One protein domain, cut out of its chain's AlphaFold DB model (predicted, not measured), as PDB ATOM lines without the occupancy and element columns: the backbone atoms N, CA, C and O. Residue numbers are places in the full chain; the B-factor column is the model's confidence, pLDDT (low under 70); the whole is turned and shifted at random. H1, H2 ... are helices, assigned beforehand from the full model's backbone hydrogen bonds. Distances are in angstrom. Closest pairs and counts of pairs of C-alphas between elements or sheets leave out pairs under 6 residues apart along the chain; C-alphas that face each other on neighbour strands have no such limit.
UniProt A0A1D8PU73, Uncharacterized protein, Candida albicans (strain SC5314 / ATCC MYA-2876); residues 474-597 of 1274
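Overview. This is residues 474 to 597 of the 1274 residues of an uncharacterized protein of Candida albicans (strain SC5314 / ATCC MYA-2876) (UniProt A0A1D8PU73). Five helices lie roughly side by side: H1, H4, H5 and H6 follow one another across the domain, and H2 packs beside H1. Short H3 sits across one end, near the start of H4. The printed part has 124 residues, six named helices and no named strand: all helix, compact, radius of gyration of the C-alphas 14.7 A, spans 41 by 37 by 24 A.

Along the chain. H1, residues 474 to 493, 30.4 A, starts at C-alpha 474 (7.209, -52.206, -43.683); it has a kink of 38 degrees near residue 487. H2 is 498 to 511, H3 522 to 528, H4 532 to 550 (28.0 A), H5 554 to 567. H6, 574 to 590, ends at C-alpha 590 (1.064, -19.595, -25.932).

Arrangement. H1, H2 and H4 form an up and down bundle, each running against the one before. H1 touches H2 (Ala 477 and Leu 511, closest C-alphas, 5.8 A). H5 touches H4 (Ala 548 and Leu 557, 5.4 A) and H6 (Leu 558 and Val 584, 5.9 A). In H2, H5 and H6 every O i to N i+4 pair is within hydrogen-bond range; H1 has 12 of 16, H4 14 of 15, H3 1 of 3, with 3 of 4 O i to N i+3.

Size, cuts and confidence. No link is long. Residues 494 to 496, 527 to 531 and 591 to 592 are under pLDDT 70.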
ATOM      1  N   ARG A 474       8.117 -52.101 -44.843       86.08
ATOM      2  CA  ARG A 474       7.209 -52.206 -43.683       86.08
ATOM      3  C   ARG A 474       7.942 -52.565 -42.391       86.08
ATOM      4  O   ARG A 474       7.594 -52.039 -41.340       86.08
ATOM      5  N   LYS A 475       8.937 -53.459 -42.468       87.48
ATOM      6  CA  LYS A 475       9.752 -53.826 -41.302       87.48
ATOM      7  C   LYS A 475      10.658 -52.663 -40.906       87.48
ATOM      8  O   LYS A 475      10.685 -52.322 -39.733       87.48
ATOM      9  N   ASN A 476      11.289 -51.996 -41.875       89.29
ATOM     10  CA  ASN A 476      12.043 -50.761 -41.639       89.29
ATOM     11  C   ASN A 476      11.190 -49.718 -40.886       89.29
ATOM     12  O   ASN A 476      11.543 -49.305 -39.784       89.29
ATOM     13  N   ALA A 477      10.009 -49.390 -41.418       87.26
ATOM     14  CA  ALA A 477       9.090 -48.429 -40.811       87.26
ATOM     15  C   ALA A 477       8.697 -48.817 -39.372       87.26
ATOM     16  O   ALA A 477       8.660 -47.972 -38.477       87.26
ATOM     17  N   PHE A 478       8.449 -50.109 -39.135       90.21
ATOM     18  CA  PHE A 478       8.148 -50.631 -37.806       90.21
ATOM     19  C   PHE A 478       9.322 -50.463 -36.829       90.21
ATOM     20  O   PHE A 478       9.103 -50.023 -35.703       90.21
ATOM     21  N   ILE A 479      10.560 -50.743 -37.252       90.59
ATOM     22  CA  ILE A 479      11.749 -50.567 -36.404       90.59
ATOM     23  C   ILE A 479      11.991 -49.102 -36.064       90.59
ATOM     24  O   ILE A 479      12.248 -48.787 -34.905       90.59
ATOM     25  N   LEU A 480      11.837 -48.192 -37.024       89.45
ATOM     26  CA  LEU A 480      11.949 -46.763 -36.739       89.45
ATOM     27  C   LEU A 480      10.848 -46.278 -35.783       89.45
ATOM     28  O   LEU A 480      11.099 -45.437 -34.922       89.45
ATOM     29  N   ARG A 481       9.638 -46.847 -35.851       91.03
ATOM     30  CA  ARG A 481       8.597 -46.585 -34.847       91.03
ATOM     31  C   ARG A 481       8.990 -47.103 -33.455       91.03
ATOM     32  O   ARG A 481       8.700 -46.421 -32.468       91.03
ATOM     33  N   LEU A 482       9.613 -48.282 -33.351       88.87
ATOM     34  CA  LEU A 482      10.132 -48.796 -32.073       88.87
ATOM     35  C   LEU A 482      11.230 -47.887 -31.520       88.87
ATOM     36  O   LEU A 482      11.179 -47.557 -30.342       88.87
ATOM     37  N   LEU A 483      12.141 -47.409 -32.373       89.13
ATOM     38  CA  LEU A 483      13.167 -46.427 -32.015       89.13
ATOM     39  C   LEU A 483      12.549 -45.158 -31.415       89.13
ATOM     40  O   LEU A 483      12.918 -44.757 -30.317       89.13
ATOM     41  N   ILE A 484      11.560 -44.557 -32.089       89.49
ATOM     42  CA  ILE A 484      10.863 -43.366 -31.572       89.49
ATOM     43  C   ILE A 484      10.175 -43.673 -30.233       89.49
ATOM     44  O   ILE A 484      10.186 -42.850 -29.320       89.49
ATOM     45  N   SER A 485       9.590 -44.866 -30.095       88.30
ATOM     46  CA  SER A 485       8.925 -45.283 -28.854       88.30
ATOM     47  C   SER A 485       9.914 -45.491 -27.702       88.30
ATOM     48  O   SER A 485       9.583 -45.147 -26.573       88.30
ATOM     49  N   ALA A 486      11.113 -46.012 -27.983       85.06
ATOM     50  CA  ALA A 486      12.191 -46.195 -27.011       85.06
ATOM     51  C   ALA A 486      12.798 -44.857 -26.567       85.06
ATOM     52  O   ALA A 486      13.123 -44.682 -25.399       85.06
ATOM     53  N   ILE A 487      12.890 -43.883 -27.477       85.69
ATOM     54  CA  ILE A 487      13.376 -42.531 -27.173       85.69
ATOM     55  C   ILE A 487      12.338 -41.716 -26.380       85.69
ATOM     56  O   ILE A 487      12.729 -40.864 -25.581       85.69
ATOM     57  N   LEU A 488      11.032 -41.982 -26.554       86.48
ATOM     58  CA  LEU A 488       9.929 -41.194 -25.977       86.48
ATOM     59  C   LEU A 488      10.112 -40.798 -24.489       86.48
ATOM     60  O   LEU A 488       9.924 -39.617 -24.180       86.48
ATOM     61  N   PRO A 489      10.477 -41.721 -23.573       83.22
ATOM     62  CA  PRO A 489      10.640 -41.420 -22.148       83.22
ATOM     63  C   PRO A 489      11.847 -40.529 -21.825       83.22
ATOM     64  O   PRO A 489      11.868 -39.914 -20.764       83.22
ATOM     65  N   HIS A 490      12.839 -40.461 -22.719       80.50
ATOM     66  CA  HIS A 490      14.107 -39.757 -22.511       80.50
ATOM     67  C   HIS A 490      14.143 -38.367 -23.158       80.50
ATOM     68  O   HIS A 490      15.041 -37.590 -22.871       80.50
ATOM     69  N   LEU A 491      13.178 -38.002 -24.010       78.44
ATOM     70  CA  LEU A 491      13.179 -36.671 -24.641       78.44
ATOM     71  C   LEU A 491      13.094 -35.520 -23.632       78.44
ATOM     72  O   LEU A 491      13.640 -34.450 -23.884       78.44
ATOM     73  N   SER A 492      12.434 -35.736 -22.495       73.09
ATOM     74  CA  SER A 492      12.286 -34.726 -21.447       73.09
ATOM     75  C   SER A 492      13.596 -34.394 -20.725       73.09
ATOM     76  O   SER A 492      13.665 -33.335 -20.105       73.09
ATOM     77  N   SER A 493      14.637 -35.240 -20.807       71.75
ATOM     78  CA  SER A 493      15.956 -34.939 -20.220       71.75
ATOM     79  C   SER A 493      16.753 -33.919 -21.041       71.75
ATOM     80  O   SER A 493      17.709 -33.342 -20.527       71.75
ATOM     81  N   GLY A 494      16.372 -33.678 -22.302       67.64
ATOM     82  CA  GLY A 494      17.091 -32.783 -23.214       67.64
ATOM     83  C   GLY A 494      18.429 -33.332 -23.727       67.64
ATOM     84  O   GLY A 494      19.159 -32.612 -24.400       67.64
ATOM     85  N   GLU A 495      18.761 -34.596 -23.444       66.27
ATOM     86  CA  GLU A 495      20.046 -35.213 -23.823       66.27
ATOM     87  C   GLU A 495      20.173 -35.500 -25.329       66.27
ATOM     88  O   GLU A 495      21.278 -35.686 -25.840       66.27
ATOM     89  N   LEU A 496      19.052 -35.550 -26.058       69.50
ATOM     90  CA  LEU A 496      19.015 -35.944 -27.466       69.50
ATOM     91  C   LEU A 496      18.791 -34.740 -28.397       69.50
ATOM     92  O   LEU A 496      17.934 -33.897 -28.127       69.50
ATOM     93  N   PRO A 497      19.499 -34.667 -29.540       73.65
ATOM     94  CA  PRO A 497      19.364 -33.561 -30.479       73.65
ATOM     95  C   PRO A 497      17.989 -33.581 -31.161       73.65
ATOM     96  O   PRO A 497      17.682 -34.476 -31.952       73.65
ATOM     97  N   ALA A 498      17.172 -32.555 -30.905       74.21
ATOM     98  CA  ALA A 498      15.808 -32.444 -31.431       74.21
ATOM     99  C   ALA A 498      15.733 -32.536 -32.970       74.21
ATOM    100  O   ALA A 498      14.783 -33.100 -33.513       74.21
ATOM    101  N   GLN A 499      16.749 -32.033 -33.678       75.80
ATOM    102  CA  GLN A 499      16.787 -32.033 -35.143       75.80
ATOM    103  C   GLN A 499      16.836 -33.448 -35.733       75.80
ATOM    104  O   GLN A 499      16.073 -33.765 -36.642       75.80
ATOM    105  N   SER A 500      17.667 -34.331 -35.176       76.22
ATOM    106  CA  SER A 500      17.765 -35.716 -35.645       76.22
ATOM    107  C   SER A 500      16.453 -36.477 -35.443       76.22
ATOM    108  O   SER A 500      16.084 -37.318 -36.256       76.22
ATOM    109  N   ILE A 501      15.702 -36.151 -34.388       82.82
ATOM    110  CA  ILE A 501      14.397 -36.761 -34.109       82.82
ATOM    111  C   ILE A 501      13.368 -36.331 -35.161       82.82
ATOM    112  O   ILE A 501      12.600 -37.166 -35.639       82.82
ATOM    113  N   LYS A 502      13.384 -35.056 -35.571       83.90
ATOM    114  CA  LYS A 502      12.538 -34.548 -36.662       83.90
ATOM    115  C   LYS A 502      12.855 -35.228 -37.995       83.90
ATOM    116  O   LYS A 502      11.935 -35.656 -38.683       83.90
ATOM    117  N   GLU A 503      14.133 -35.405 -38.327       82.01
ATOM    118  CA  GLU A 503      14.556 -36.119 -39.543       82.01
ATOM    119  C   GLU A 503      14.098 -37.584 -39.543       82.01
ATOM    120  O   GLU A 503      13.616 -38.094 -40.557       82.01
ATOM    121  N   VAL A 504      14.192 -38.265 -38.396       83.85
ATOM    122  CA  VAL A 504      13.656 -39.624 -38.245       83.85
ATOM    123  C   VAL A 504      12.137 -39.622 -38.421       83.85
ATOM    124  O   VAL A 504      11.628 -40.464 -39.156       83.85
ATOM    125  N   LEU A 505      11.405 -38.680 -37.818       87.54
ATOM    126  CA  LEU A 505       9.950 -38.573 -37.985       87.54
ATOM    127  C   LEU A 505       9.546 -38.383 -39.452       87.54
ATOM    128  O   LEU A 505       8.670 -39.106 -39.921       87.54
ATOM    129  N   GLU A 506      10.213 -37.493 -40.187       86.01
ATOM    130  CA  GLU A 506       9.966 -37.280 -41.620       86.01
ATOM    131  C   GLU A 506      10.230 -38.554 -42.437       86.01
ATOM    132  O   GLU A 506       9.383 -38.974 -43.227       86.01
ATOM    133  N   ASN A 507      11.344 -39.249 -42.183       83.77
ATOM    134  CA  ASN A 507      11.630 -40.535 -42.827       83.77
ATOM    135  C   ASN A 507      10.530 -41.573 -42.550       83.77
ATOM    136  O   ASN A 507      10.116 -42.311 -43.449       83.77
ATOM    137  N   VAL A 508      10.013 -41.625 -41.319       87.17
ATOM    138  CA  VAL A 508       8.918 -42.533 -40.964       87.17
ATOM    139  C   VAL A 508       7.604 -42.105 -41.624       87.17
ATOM    140  O   VAL A 508       6.868 -42.973 -42.090       87.17
ATOM    141  N   PHE A 509       7.313 -40.808 -41.742       89.12
ATOM    142  CA  PHE A 509       6.132 -40.317 -42.461       89.12
ATOM    143  C   PHE A 509       6.145 -40.734 -43.933       89.12
ATOM    144  O   PHE A 509       5.123 -41.206 -44.438       89.12
ATOM    145  N   VAL A 510       7.307 -40.664 -44.590       85.10
ATOM    146  CA  VAL A 510       7.486 -41.143 -45.969       85.10
ATOM    147  C   VAL A 510       7.259 -42.653 -46.072       85.10
ATOM    148  O   VAL A 510       6.528 -43.113 -46.953       85.10
ATOM    149  N   LEU A 511       7.832 -43.440 -45.156       84.06
ATOM    150  CA  LEU A 511       7.683 -44.901 -45.145       84.06
ATOM    151  C   LEU A 511       6.249 -45.364 -44.836       84.06
ATOM    152  O   LEU A 511       5.818 -46.401 -45.345       84.06
ATOM    153  N   TYR A 512       5.510 -44.607 -44.019       86.60
ATOM    154  CA  TYR A 512       4.101 -44.865 -43.707       86.60
ATOM    155  C   TYR A 512       3.119 -44.283 -44.728       86.60
ATOM    156  O   TYR A 512       1.913 -44.452 -44.565       86.60
ATOM    157  N   ASP A 513       3.607 -43.646 -45.788       81.80
ATOM    158  CA  ASP A 513       2.795 -42.985 -46.809       81.80
ATOM    159  C   ASP A 513       1.848 -41.905 -46.261       81.80
ATOM    160  O   ASP A 513       0.714 -41.746 -46.696       81.80
ATOM    161  N   ILE A 514       2.314 -41.163 -45.257       85.15
ATOM    162  CA  ILE A 514       1.598 -39.993 -44.719       85.15
ATOM    163  C   ILE A 514       1.747 -38.790 -45.671       85.15
ATOM    164  O   ILE A 514       1.030 -37.800 -45.552       85.15
ATOM    165  N   CYS A 515       2.643 -38.893 -46.659       80.62
ATOM    166  CA  CYS A 515       2.832 -37.929 -47.739       80.62
ATOM    167  C   CYS A 515       1.616 -37.762 -48.656       80.62
ATOM    168  O   CYS A 515       1.581 -36.768 -49.374       80.62
ATOM    169  N   ASP A 516       0.674 -38.710 -48.672       80.80
ATOM    170  CA  ASP A 516      -0.525 -38.628 -49.508       80.80
ATOM    171  C   ASP A 516      -1.331 -37.355 -49.206       80.80
ATOM    172  O   ASP A 516      -1.476 -36.951 -48.052       80.80
ATOM    173  N   GLU A 517      -1.869 -36.730 -50.253       85.68
ATOM    174  CA  GLU A 517      -2.535 -35.418 -50.206       85.68
ATOM    175  C   GLU A 517      -4.035 -35.553 -50.536       85.68
ATOM    176  O   GLU A 517      -4.479 -35.145 -51.618       85.68
ATOM    177  N   PRO A 518      -4.842 -36.169 -49.649       85.04
ATOM    178  CA  PRO A 518      -6.273 -36.374 -49.874       85.04
ATOM    179  C   PRO A 518      -7.066 -35.061 -49.938       85.04
ATOM    180  O   PRO A 518      -8.175 -35.041 -50.475       85.04
ATOM    181  N   GLU A 519      -6.518 -33.966 -49.408       86.49
ATOM    182  CA  GLU A 519      -7.079 -32.624 -49.557       86.49
ATOM    183  C   GLU A 519      -6.985 -32.096 -50.998       86.49
ATOM    184  O   GLU A 519      -7.866 -31.355 -51.437       86.49
ATOM    185  N   SER A 520      -5.972 -32.534 -51.756       86.35
ATOM    186  CA  SER A 520      -5.661 -32.009 -53.090       86.35
ATOM    187  C   SER A 520      -6.092 -32.935 -54.226       86.35
ATOM    188  O   SER A 520      -6.524 -32.459 -55.280       86.35
ATOM    189  N   PHE A 521      -6.013 -34.259 -54.030       84.31
ATOM    190  CA  PHE A 521      -6.250 -35.254 -55.083       84.31
ATOM    191  C   PHE A 521      -7.330 -36.270 -54.712       84.31
ATOM    192  O   PHE A 521      -7.336 -36.847 -53.622       84.31
ATOM    193  N   SER A 522      -8.227 -36.544 -55.663       79.47
ATOM    194  CA  SER A 522      -9.301 -37.526 -55.488       79.47
ATOM    195  C   SER A 522      -8.771 -38.944 -55.245       79.47
ATOM    196  O   SER A 522      -9.287 -39.662 -54.394       79.47
ATOM    197  N   GLU A 523      -7.699 -39.337 -55.931       75.66
ATOM    198  CA  GLU A 523      -7.091 -40.663 -55.870       75.66
ATOM    199  C   GLU A 523      -6.513 -40.965 -54.487       75.66
ATOM    200  O   GLU A 523      -6.710 -42.067 -53.974       75.66
ATOM    201  N   ALA A 524      -5.867 -39.976 -53.863       76.88
ATOM    202  CA  ALA A 524      -5.316 -40.092 -52.515       76.88
ATOM    203  C   ALA A 524      -6.430 -40.239 -51.462       76.88
ATOM    204  O   ALA A 524      -6.353 -41.088 -50.575       76.88
ATOM    205  N   ALA A 525      -7.522 -39.477 -51.594       76.02
ATOM    206  CA  ALA A 525      -8.651 -39.555 -50.668       76.02
ATOM    207  C   ALA A 525      -9.382 -40.910 -50.703       76.02
ATOM    208  O   ALA A 525      -9.865 -41.379 -49.670       76.02
ATOM    209  N   ARG A 526      -9.431 -41.572 -51.868       70.11
ATOM    210  CA  ARG A 526     -10.156 -42.843 -52.071       70.11
ATOM    211  C   ARG A 526      -9.666 -43.979 -51.171       70.11
ATOM    212  O   ARG A 526     -10.486 -44.754 -50.681       70.11
ATOM    213  N   PHE A 527      -8.359 -44.094 -50.943       64.92
ATOM    214  CA  PHE A 527      -7.775 -45.198 -50.164       64.92
ATOM    215  C   PHE A 527      -7.729 -44.933 -48.653       64.92
ATOM    216  O   PHE A 527      -7.513 -45.859 -47.868       64.92
ATOM    217  N   HIS A 528      -7.976 -43.691 -48.237       68.82
ATOM    218  CA  HIS A 528      -7.721 -43.235 -46.876       68.82
ATOM    219  C   HIS A 528      -8.725 -43.787 -45.846       68.82
ATOM    220  O   HIS A 528      -8.345 -44.100 -44.720       68.82
ATOM    221  N   GLY A 529      -9.995 -43.979 -46.228       62.87
ATOM    222  CA  GLY A 529     -11.063 -44.376 -45.295       62.87
ATOM    223  C   GLY A 529     -11.252 -45.885 -45.067       62.87
ATOM    224  O   GLY A 529     -11.939 -46.269 -44.125       62.87
ATOM    225  N   GLN A 530     -10.682 -46.753 -45.911       62.38
ATOM    226  CA  GLN A 530     -10.996 -48.200 -45.917       62.38
ATOM    227  C   GLN A 530      -9.847 -49.107 -45.450       62.38
ATOM    228  O   GLN A 530     -10.017 -50.321 -45.349       62.38
ATOM    229  N   SER A 531      -8.665 -48.549 -45.182       66.30
ATOM    230  CA  SER A 531      -7.456 -49.338 -44.952       66.30
ATOM    231  C   SER A 531      -7.105 -49.466 -43.470       66.30
ATOM    232  O   SER A 531      -7.003 -48.476 -42.748       66.30
ATOM    233  N   ASN A 532      -6.773 -50.684 -43.027       76.10
ATOM    234  CA  ASN A 532      -6.131 -50.918 -41.723       76.10
ATOM    235  C   ASN A 532      -4.809 -50.133 -41.576       76.10
ATOM    236  O   ASN A 532      -4.339 -49.909 -40.460       76.10
ATOM    237  N   TRP A 533      -4.216 -49.695 -42.693       82.22
ATOM    238  CA  TRP A 533      -3.023 -48.852 -42.722       82.22
ATOM    239  C   TRP A 533      -3.254 -47.472 -42.093       82.22
ATOM    240  O   TRP A 533      -2.406 -47.007 -41.336       82.22
ATOM    241  N   THR A 534      -4.427 -46.867 -42.299       84.76
ATOM    242  CA  THR A 534      -4.793 -45.557 -41.732       84.76
ATOM    243  C   THR A 534      -4.795 -45.596 -40.202       84.76
ATOM    244  O   THR A 534      -4.329 -44.668 -39.545       84.76
ATOM    245  N   SER A 535      -5.220 -46.717 -39.604       85.47
ATOM    246  CA  SER A 535      -5.132 -46.929 -38.152       85.47
ATOM    247  C   SER A 535      -3.679 -46.918 -37.656       85.47
ATOM    248  O   SER A 535      -3.373 -46.324 -36.618       85.47
ATOM    249  N   LEU A 536      -2.753 -47.517 -38.415       86.38
ATOM    250  CA  LEU A 536      -1.326 -47.499 -38.085       86.38
ATOM    251  C   LEU A 536      -0.712 -46.102 -38.249       86.38
ATOM    252  O   LEU A 536       0.077 -45.702 -37.392       86.38
ATOM    253  N   GLN A 537      -1.107 -45.356 -39.287       89.62
ATOM    254  CA  GLN A 537      -0.713 -43.957 -39.485       89.62
ATOM    255  C   GLN A 537      -1.185 -43.078 -38.316       89.62
ATOM    256  O   GLN A 537      -0.383 -42.343 -37.748       89.62
ATOM    257  N   ILE A 538      -2.440 -43.216 -37.864       90.27
ATOM    258  CA  ILE A 538      -2.965 -42.475 -36.701       90.27
ATOM    259  C   ILE A 538      -2.173 -42.803 -35.430       90.27
ATOM    260  O   ILE A 538      -1.846 -41.907 -34.655       90.27
ATOM    261  N   GLN A 539      -1.836 -44.075 -35.196       89.93
ATOM    262  CA  GLN A 539      -1.015 -44.451 -34.041       89.93
ATOM    263  C   GLN A 539       0.387 -43.830 -34.093       89.93
ATOM    264  O   GLN A 539       0.895 -43.396 -33.061       89.93
ATOM    265  N   LEU A 540       0.999 -43.774 -35.279       91.30
ATOM    266  CA  LEU A 540       2.283 -43.114 -35.483       91.30
ATOM    267  C   LEU A 540       2.181 -41.596 -35.274       91.30
ATOM    268  O   LEU A 540       3.011 -41.027 -34.576       91.30
ATOM    269  N   LEU A 541       1.155 -40.940 -35.813       92.98
ATOM    270  CA  LEU A 541       0.939 -39.501 -35.633       92.98
ATOM    271  C   LEU A 541       0.665 -39.147 -34.168       92.98
ATOM    272  O   LEU A 541       1.156 -38.139 -33.673       92.98
ATOM    273  N   ARG A 542      -0.047 -40.005 -33.428       92.18
ATOM    274  CA  ARG A 542      -0.200 -39.866 -31.970       92.18
ATOM    275  C   ARG A 542       1.130 -40.008 -31.232       92.18
ATOM    276  O   ARG A 542       1.340 -39.311 -30.244       92.18
ATOM    277  N   LEU A 543       2.010 -40.902 -31.683       91.18
ATOM    278  CA  LEU A 543       3.366 -41.008 -31.147       91.18
ATOM    279  C   LEU A 543       4.162 -39.726 -31.447       91.18
ATOM    280  O   LEU A 543       4.758 -39.172 -30.533       91.18
ATOM    281  N   ALA A 544       4.088 -39.205 -32.675       92.20
ATOM    282  CA  ALA A 544       4.729 -37.952 -33.070       92.20
ATOM    283  C   ALA A 544       4.212 -36.739 -32.274       92.20
ATOM    284  O   ALA A 544       5.008 -35.903 -31.864       92.20
ATOM    285  N   LEU A 545       2.906 -36.672 -31.980       92.05
ATOM    286  CA  LEU A 545       2.337 -35.638 -31.106       92.05
ATOM    287  C   LEU A 545       2.963 -35.678 -29.708       92.05
ATOM    288  O   LEU A 545       3.356 -34.639 -29.194       92.05
ATOM    289  N   LYS A 546       3.103 -36.868 -29.111       90.58
ATOM    290  CA  LYS A 546       3.757 -37.016 -27.798       90.58
ATOM    291  C   LYS A 546       5.234 -36.620 -27.842       90.58
ATOM    292  O   LYS A 546       5.745 -36.059 -26.881       90.58
ATOM    293  N   VAL A 547       5.918 -36.906 -28.951       89.51
ATOM    294  CA  VAL A 547       7.304 -36.464 -29.166       89.51
ATOM    295  C   VAL A 547       7.378 -34.937 -29.225       89.51
ATOM    296  O   VAL A 547       8.216 -34.357 -28.545       89.51
ATOM    297  N   ALA A 548       6.486 -34.284 -29.976       89.18
ATOM    298  CA  ALA A 548       6.425 -32.824 -30.062       89.18
ATOM    299  C   ALA A 548       6.136 -32.170 -28.699       89.18
ATOM    300  O   ALA A 548       6.768 -31.177 -28.348       89.18
ATOM    301  N   GLU A 549       5.239 -32.768 -27.907       88.38
ATOM    302  CA  GLU A 549       4.941 -32.339 -26.535       88.38
ATOM    303  C   GLU A 549       6.167 -32.446 -25.623       88.38
ATOM    304  O   GLU A 549       6.507 -31.477 -24.952       88.38
ATOM    305  N   ASN A 550       6.877 -33.578 -25.640       86.98
ATOM    306  CA  ASN A 550       8.076 -33.762 -24.816       86.98
ATOM    307  C   ASN A 550       9.249 -32.865 -25.249       86.98
ATOM    308  O   ASN A 550      10.076 -32.514 -24.413       86.98
ATOM    309  N   LEU A 551       9.320 -32.486 -26.530       84.61
ATOM    310  CA  LEU A 551      10.290 -31.510 -27.042       84.61
ATOM    311  C   LEU A 551       9.909 -30.053 -26.739       84.61
ATOM    312  O   LEU A 551      10.713 -29.163 -27.005       84.61
ATOM    313  N   ASN A 552       8.699 -29.791 -26.227       83.33
ATOM    314  CA  ASN A 552       8.102 -28.454 -26.131       83.33
ATOM    315  C   ASN A 552       8.078 -27.687 -27.472       83.33
ATOM    316  O   ASN A 552       8.065 -26.455 -27.494       83.33
ATOM    317  N   ASP A 553       8.037 -28.403 -28.600       85.86
ATOM    318  CA  ASP A 553       8.016 -27.808 -29.936       85.86
ATOM    319  C   ASP A 553       6.573 -27.537 -30.382       85.86
ATOM    320  O   ASP A 553       5.880 -28.401 -30.930       85.86
ATOM    321  N   GLN A 554       6.117 -26.311 -30.130       86.42
ATOM    322  CA  GLN A 554       4.760 -25.880 -30.465       86.42
ATOM    323  C   GLN A 554       4.515 -25.798 -31.977       86.42
ATOM    324  O   GLN A 554       3.388 -26.021 -32.413       86.42
ATOM    325  N   GLU A 555       5.537 -25.505 -32.785       87.36
ATOM    326  CA  GLU A 555       5.385 -25.438 -34.241       87.36
ATOM    327  C   GLU A 555       5.115 -26.832 -34.812       87.36
ATOM    328  O   GLU A 555       4.155 -27.033 -35.562       87.36
ATOM    329  N   LEU A 556       5.923 -27.813 -34.398       88.38
ATOM    330  CA  LEU A 556       5.743 -29.213 -34.770       88.38
ATOM    331  C   LEU A 556       4.382 -29.740 -34.297       88.38
ATOM    332  O   LEU A 556       3.673 -30.393 -35.065       88.38
ATOM    333  N   LEU A 557       3.997 -29.427 -33.054       90.86
ATOM    334  CA  LEU A 557       2.704 -29.810 -32.488       90.86
ATOM    335  C   LEU A 557       1.541 -29.275 -33.332       90.86
ATOM    336  O   LEU A 557       0.631 -30.028 -33.685       90.86
ATOM    337  N   LEU A 558       1.589 -27.991 -33.690       90.05
ATOM    338  CA  LEU A 558       0.530 -27.324 -34.436       90.05
ATOM    339  C   LEU A 558       0.419 -27.885 -35.861       90.05
ATOM    340  O   LEU A 558      -0.682 -28.223 -36.293       90.05
ATOM    341  N   LYS A 559       1.549 -28.094 -36.552       91.26
ATOM    342  CA  LYS A 559       1.585 -28.737 -37.878       91.26
ATOM    343  C   LYS A 559       1.012 -30.161 -37.852       91.26
ATOM    344  O   LYS A 559       0.245 -30.531 -38.742       91.26
ATOM    345  N   LEU A 560       1.325 -30.952 -36.822       92.50
ATOM    346  CA  LEU A 560       0.782 -32.306 -36.649       92.50
ATOM    347  C   LEU A 560      -0.728 -32.303 -36.379       92.50
ATOM    348  O   LEU A 560      -1.457 -33.124 -36.943       92.50
ATOM    349  N   CYS A 561      -1.213 -31.385 -35.539       92.94
ATOM    350  CA  CYS A 561      -2.644 -31.211 -35.302       92.94
ATOM    351  C   CYS A 561      -3.382 -30.811 -36.586       92.94
ATOM    352  O   CYS A 561      -4.408 -31.416 -36.899       92.94
ATOM    353  N   THR A 562      -2.833 -29.868 -37.355       91.81
ATOM    354  CA  THR A 562      -3.365 -29.463 -38.664       91.81
ATOM    355  C   THR A 562      -3.432 -30.646 -39.622       91.81
ATOM    356  O   THR A 562      -4.486 -30.886 -40.206       91.81
ATOM    357  N   LEU A 563      -2.370 -31.452 -39.738       92.78
ATOM    358  CA  LEU A 563      -2.363 -32.649 -40.586       92.78
ATOM    359  C   LEU A 563      -3.452 -33.654 -40.180       92.78
ATOM    360  O   LEU A 563      -4.177 -34.163 -41.037       92.78
ATOM    361  N   LEU A 564      -3.606 -33.923 -38.880       92.97
ATOM    362  CA  LEU A 564      -4.629 -34.843 -38.373       92.97
ATOM    363  C   LEU A 564      -6.052 -34.336 -38.637       92.97
ATOM    364  O   LEU A 564      -6.900 -35.117 -39.071       92.97
ATOM    365  N   LEU A 565      -6.306 -33.043 -38.418       92.42
ATOM    366  CA  LEU A 565      -7.614 -32.432 -38.665       92.42
ATOM    367  C   LEU A 565      -7.926 -32.291 -40.165       92.42
ATOM    368  O   LEU A 565      -9.084 -32.406 -40.563       92.42
ATOM    369  N   THR A 566      -6.912 -32.125 -41.010       91.72
ATOM    370  CA  THR A 566      -7.092 -32.033 -42.466       91.72
ATOM    371  C   THR A 566      -7.368 -33.409 -43.075       91.72
ATOM    372  O   THR A 566      -8.367 -33.613 -43.761       91.72
ATOM    373  N   ARG A 567      -6.499 -34.396 -42.808       89.16
ATOM    374  CA  ARG A 567      -6.487 -35.677 -43.542       89.16
ATOM    375  C   ARG A 567      -7.219 -36.815 -42.828       89.16
ATOM    376  O   ARG A 567      -7.778 -37.693 -43.480       89.16
ATOM    377  N   TYR A 568      -7.253 -36.815 -41.492       90.29
ATOM    378  CA  TYR A 568      -7.686 -37.975 -40.693       90.29
ATOM    379  C   TYR A 568      -8.992 -37.771 -39.913       90.29
ATOM    380  O   TYR A 568      -9.457 -38.712 -39.273       90.29
ATOM    381  N   THR A 569      -9.634 -36.602 -39.990       88.25
ATOM    382  CA  THR A 569     -10.850 -36.276 -39.213       88.25
ATOM    383  C   THR A 569     -11.961 -37.318 -39.307       88.25
ATOM    384  O   THR A 569     -12.576 -37.652 -38.297       88.25
ATOM    385  N   HIS A 570     -12.186 -37.895 -40.488       84.46
ATOM    386  CA  HIS A 570     -13.216 -38.917 -40.704       84.46
ATOM    387  C   HIS A 570     -12.946 -40.242 -39.965       84.46
ATOM    388  O   HIS A 570     -13.876 -41.011 -39.736       84.46
ATOM    389  N   CYS A 571     -11.696 -40.505 -39.573       86.00
ATOM    390  CA  CYS A 571     -11.287 -41.682 -38.802       86.00
ATOM    391  C   CYS A 571     -11.096 -41.390 -37.303       86.00
ATOM    392  O   CYS A 571     -10.821 -42.316 -36.537       86.00
ATOM    393  N   LEU A 572     -11.198 -40.127 -36.875       89.05
ATOM    394  CA  LEU A 572     -10.976 -39.722 -35.487       89.05
ATOM    395  C   LEU A 572     -12.293 -39.709 -34.686       89.05
ATOM    396  O   LEU A 572     -13.275 -39.115 -35.140       89.05
ATOM    397  N   PRO A 573     -12.321 -40.298 -33.473       90.60
ATOM    398  CA  PRO A 573     -13.436 -40.161 -32.535       90.60
ATOM    399  C   PRO A 573     -13.732 -38.701 -32.157       90.60
ATOM    400  O   PRO A 573     -12.852 -37.844 -32.223       90.60
ATOM    401  N   THR A 574     -14.956 -38.425 -31.692       91.78
ATOM    402  CA  THR A 574     -15.403 -37.076 -31.276       91.78
ATOM    403  C   THR A 574     -14.483 -36.449 -30.236       91.78
ATOM    404  O   THR A 574     -14.047 -35.313 -30.401       91.78
ATOM    405  N   ASP A 575     -14.141 -37.213 -29.202       91.72
ATOM    406  CA  ASP A 575     -13.344 -36.722 -28.077       91.72
ATOM    407  C   ASP A 575     -11.923 -36.365 -28.516       91.72
ATOM    408  O   ASP A 575     -11.325 -35.421 -28.002       91.72
ATOM    409  N   ASP A 576     -11.384 -37.095 -29.493       91.41
ATOM    410  CA  ASP A 576     -10.061 -36.828 -30.046       91.41
ATOM    411  C   ASP A 576     -10.063 -35.556 -30.893       91.41
ATOM    412  O   ASP A 576      -9.141 -34.754 -30.767       91.41
ATOM    413  N   GLN A 577     -11.105 -35.322 -31.697       92.79
ATOM    414  CA  GLN A 577     -11.245 -34.077 -32.461       92.79
ATOM    415  C   GLN A 577     -11.276 -32.855 -31.530       92.79
ATOM    416  O   GLN A 577     -10.556 -31.886 -31.766       92.79
ATOM    417  N   ILE A 578     -12.044 -32.925 -30.437       93.07
ATOM    418  CA  ILE A 578     -12.130 -31.852 -29.434       93.07
ATOM    419  C   ILE A 578     -10.777 -31.647 -28.736       93.07
ATOM    420  O   ILE A 578     -10.313 -30.518 -28.592       93.07
ATOM    421  N   LYS A 579     -10.092 -32.731 -28.345       91.97
ATOM    422  CA  LYS A 579      -8.748 -32.645 -27.752       91.97
ATOM    423  C   LYS A 579      -7.741 -31.998 -28.699       91.97
ATOM    424  O   LYS A 579      -6.942 -31.186 -28.244       91.97
ATOM    425  N   LEU A 580      -7.762 -32.345 -29.987       92.34
ATOM    426  CA  LEU A 580      -6.889 -31.726 -30.985       92.34
ATOM    427  C   LEU A 580      -7.173 -30.229 -31.115       92.34
ATOM    428  O   LEU A 580      -6.232 -29.442 -31.087       92.34
ATOM    429  N   LYS A 581      -8.447 -29.829 -31.186       91.31
ATOM    430  CA  LYS A 581      -8.841 -28.416 -31.237       91.31
ATOM    431  C   LYS A 581      -8.350 -27.636 -30.014       91.31
ATOM    432  O   LYS A 581      -7.710 -26.602 -30.169       91.31
ATOM    433  N   ASN A 582      -8.533 -28.183 -28.813       91.39
ATOM    434  CA  ASN A 582      -8.040 -27.558 -27.582       91.39
ATOM    435  C   ASN A 582      -6.510 -27.407 -27.571       91.39
ATOM    436  O   ASN A 582      -5.996 -26.396 -27.096       91.39
ATOM    437  N   LYS A 583      -5.773 -28.392 -28.108       89.95
ATOM    438  CA  LYS A 583      -4.310 -28.307 -28.253       89.95
ATOM    439  C   LYS A 583      -3.896 -27.199 -29.216       89.95
ATOM    440  O   LYS A 583      -3.005 -26.430 -28.880       89.95
ATOM    441  N   VAL A 584      -4.563 -27.094 -30.366       89.42
ATOM    442  CA  VAL A 584      -4.343 -26.012 -31.337       89.42
ATOM    443  C   VAL A 584      -4.560 -24.647 -30.683       89.42
ATOM    444  O   VAL A 584      -3.693 -23.781 -30.770       89.42
ATOM    445  N   ASP A 585      -5.677 -24.465 -29.977       88.13
ATOM    446  CA  ASP A 585      -6.003 -23.185 -29.339       88.13
ATOM    447  C   ASP A 585      -5.018 -22.835 -28.218       88.13
ATOM    448  O   ASP A 585      -4.627 -21.677 -28.075       88.13
ATOM    449  N   SER A 586      -4.576 -23.828 -27.440       85.88
ATOM    450  CA  SER A 586      -3.539 -23.648 -26.420       85.88
ATOM    451  C   SER A 586      -2.192 -23.258 -27.035       85.88
ATOM    452  O   SER A 586      -1.542 -22.337 -26.543       85.88
ATOM    453  N   ALA A 587      -1.782 -23.929 -28.114       84.82
ATOM    454  CA  ALA A 587      -0.521 -23.666 -28.800       84.82
ATOM    455  C   ALA A 587      -0.501 -22.257 -29.419       84.82
ATOM    456  O   ALA A 587       0.450 -21.506 -29.197       84.82
ATOM    457  N   LEU A 588      -1.584 -21.849 -30.093       83.87
ATOM    458  CA  LEU A 588      -1.732 -20.502 -30.660       83.87
ATOM    459  C   LEU A 588      -1.754 -19.404 -29.585       83.87
ATOM    460  O   LEU A 588      -1.160 -18.348 -29.777       83.87
ATOM    461  N   LYS A 589      -2.396 -19.642 -28.433       81.58
ATOM    462  CA  LYS A 589      -2.397 -18.682 -27.311       81.58
ATOM    463  C   LYS A 589      -1.021 -18.524 -26.669       81.58
ATOM    464  O   LYS A 589      -0.686 -17.431 -26.223       81.58
ATOM    465  N   SER A 590      -0.249 -19.607 -26.588       76.54
ATOM    466  CA  SER A 590       1.064 -19.595 -25.932       76.54
ATOM    467  C   SER A 590       2.130 -18.818 -26.713       76.54
ATOM    468  O   SER A 590       3.012 -18.226 -26.099       76.54
ATOM    469  N   ASN A 591       2.026 -18.768 -28.045       68.14
ATOM    470  CA  ASN A 591       3.026 -18.165 -28.920       68.14
ATOM    471  C   ASN A 591       2.401 -17.111 -29.844       68.14
ATOM    472  O   ASN A 591       1.876 -17.439 -30.905       68.14
ATOM    473  N   GLY A 592       2.532 -15.829 -29.490       63.84
ATOM    474  CA  GLY A 592       1.908 -14.710 -30.216       63.84
ATOM    475  C   GLY A 592       2.380 -14.467 -31.662       63.84
ATOM    476  O   GLY A 592       1.854 -13.571 -32.311       63.84
ATOM    477  N   GLY A 593       3.359 -15.224 -32.170       71.08
ATOM    478  CA  GLY A 593       3.884 -15.086 -33.537       71.08
ATOM    479  C   GLY A 593       3.585 -16.255 -34.479       71.08
ATOM    480  O   GLY A 593       3.813 -16.127 -35.680       71.08
ATOM    481  N   LEU A 594       3.097 -17.395 -33.972       74.64
ATOM    482  CA  LEU A 594       2.795 -18.547 -34.822       74.64
ATOM    483  C   LEU A 594       1.389 -18.435 -35.397       74.64
ATOM    484  O   LEU A 594       0.419 -18.189 -34.688       74.64
ATOM    485  N   SER A 595       1.290 -18.638 -36.703       78.18
ATOM    486  CA  SER A 595       0.054 -18.468 -37.448       78.18
ATOM    487  C   SER A 595      -0.069 -19.583 -38.481       78.18
ATOM    488  O   SER A 595       0.893 -19.888 -39.182       78.18
ATOM    489  N   ILE A 596      -1.229 -20.241 -38.520       86.08
ATOM    490  CA  ILE A 596      -1.473 -21.442 -39.329       86.08
ATOM    491  C   ILE A 596      -2.796 -21.304 -40.096       86.08
ATOM    492  O   ILE A 596      -3.737 -20.695 -39.571       86.08
ATOM    493  N   PRO A 597      -2.876 -21.839 -41.331       90.32
ATOM    494  CA  PRO A 597      -4.110 -21.875 -42.107       90.32
ATOM    495  C   PRO A 597      -5.166 -22.769 -41.448       90.32
ATOM    496  O   PRO A 597      -4.860 -23.752 -40.770       90.32
TER     497      PRO A 597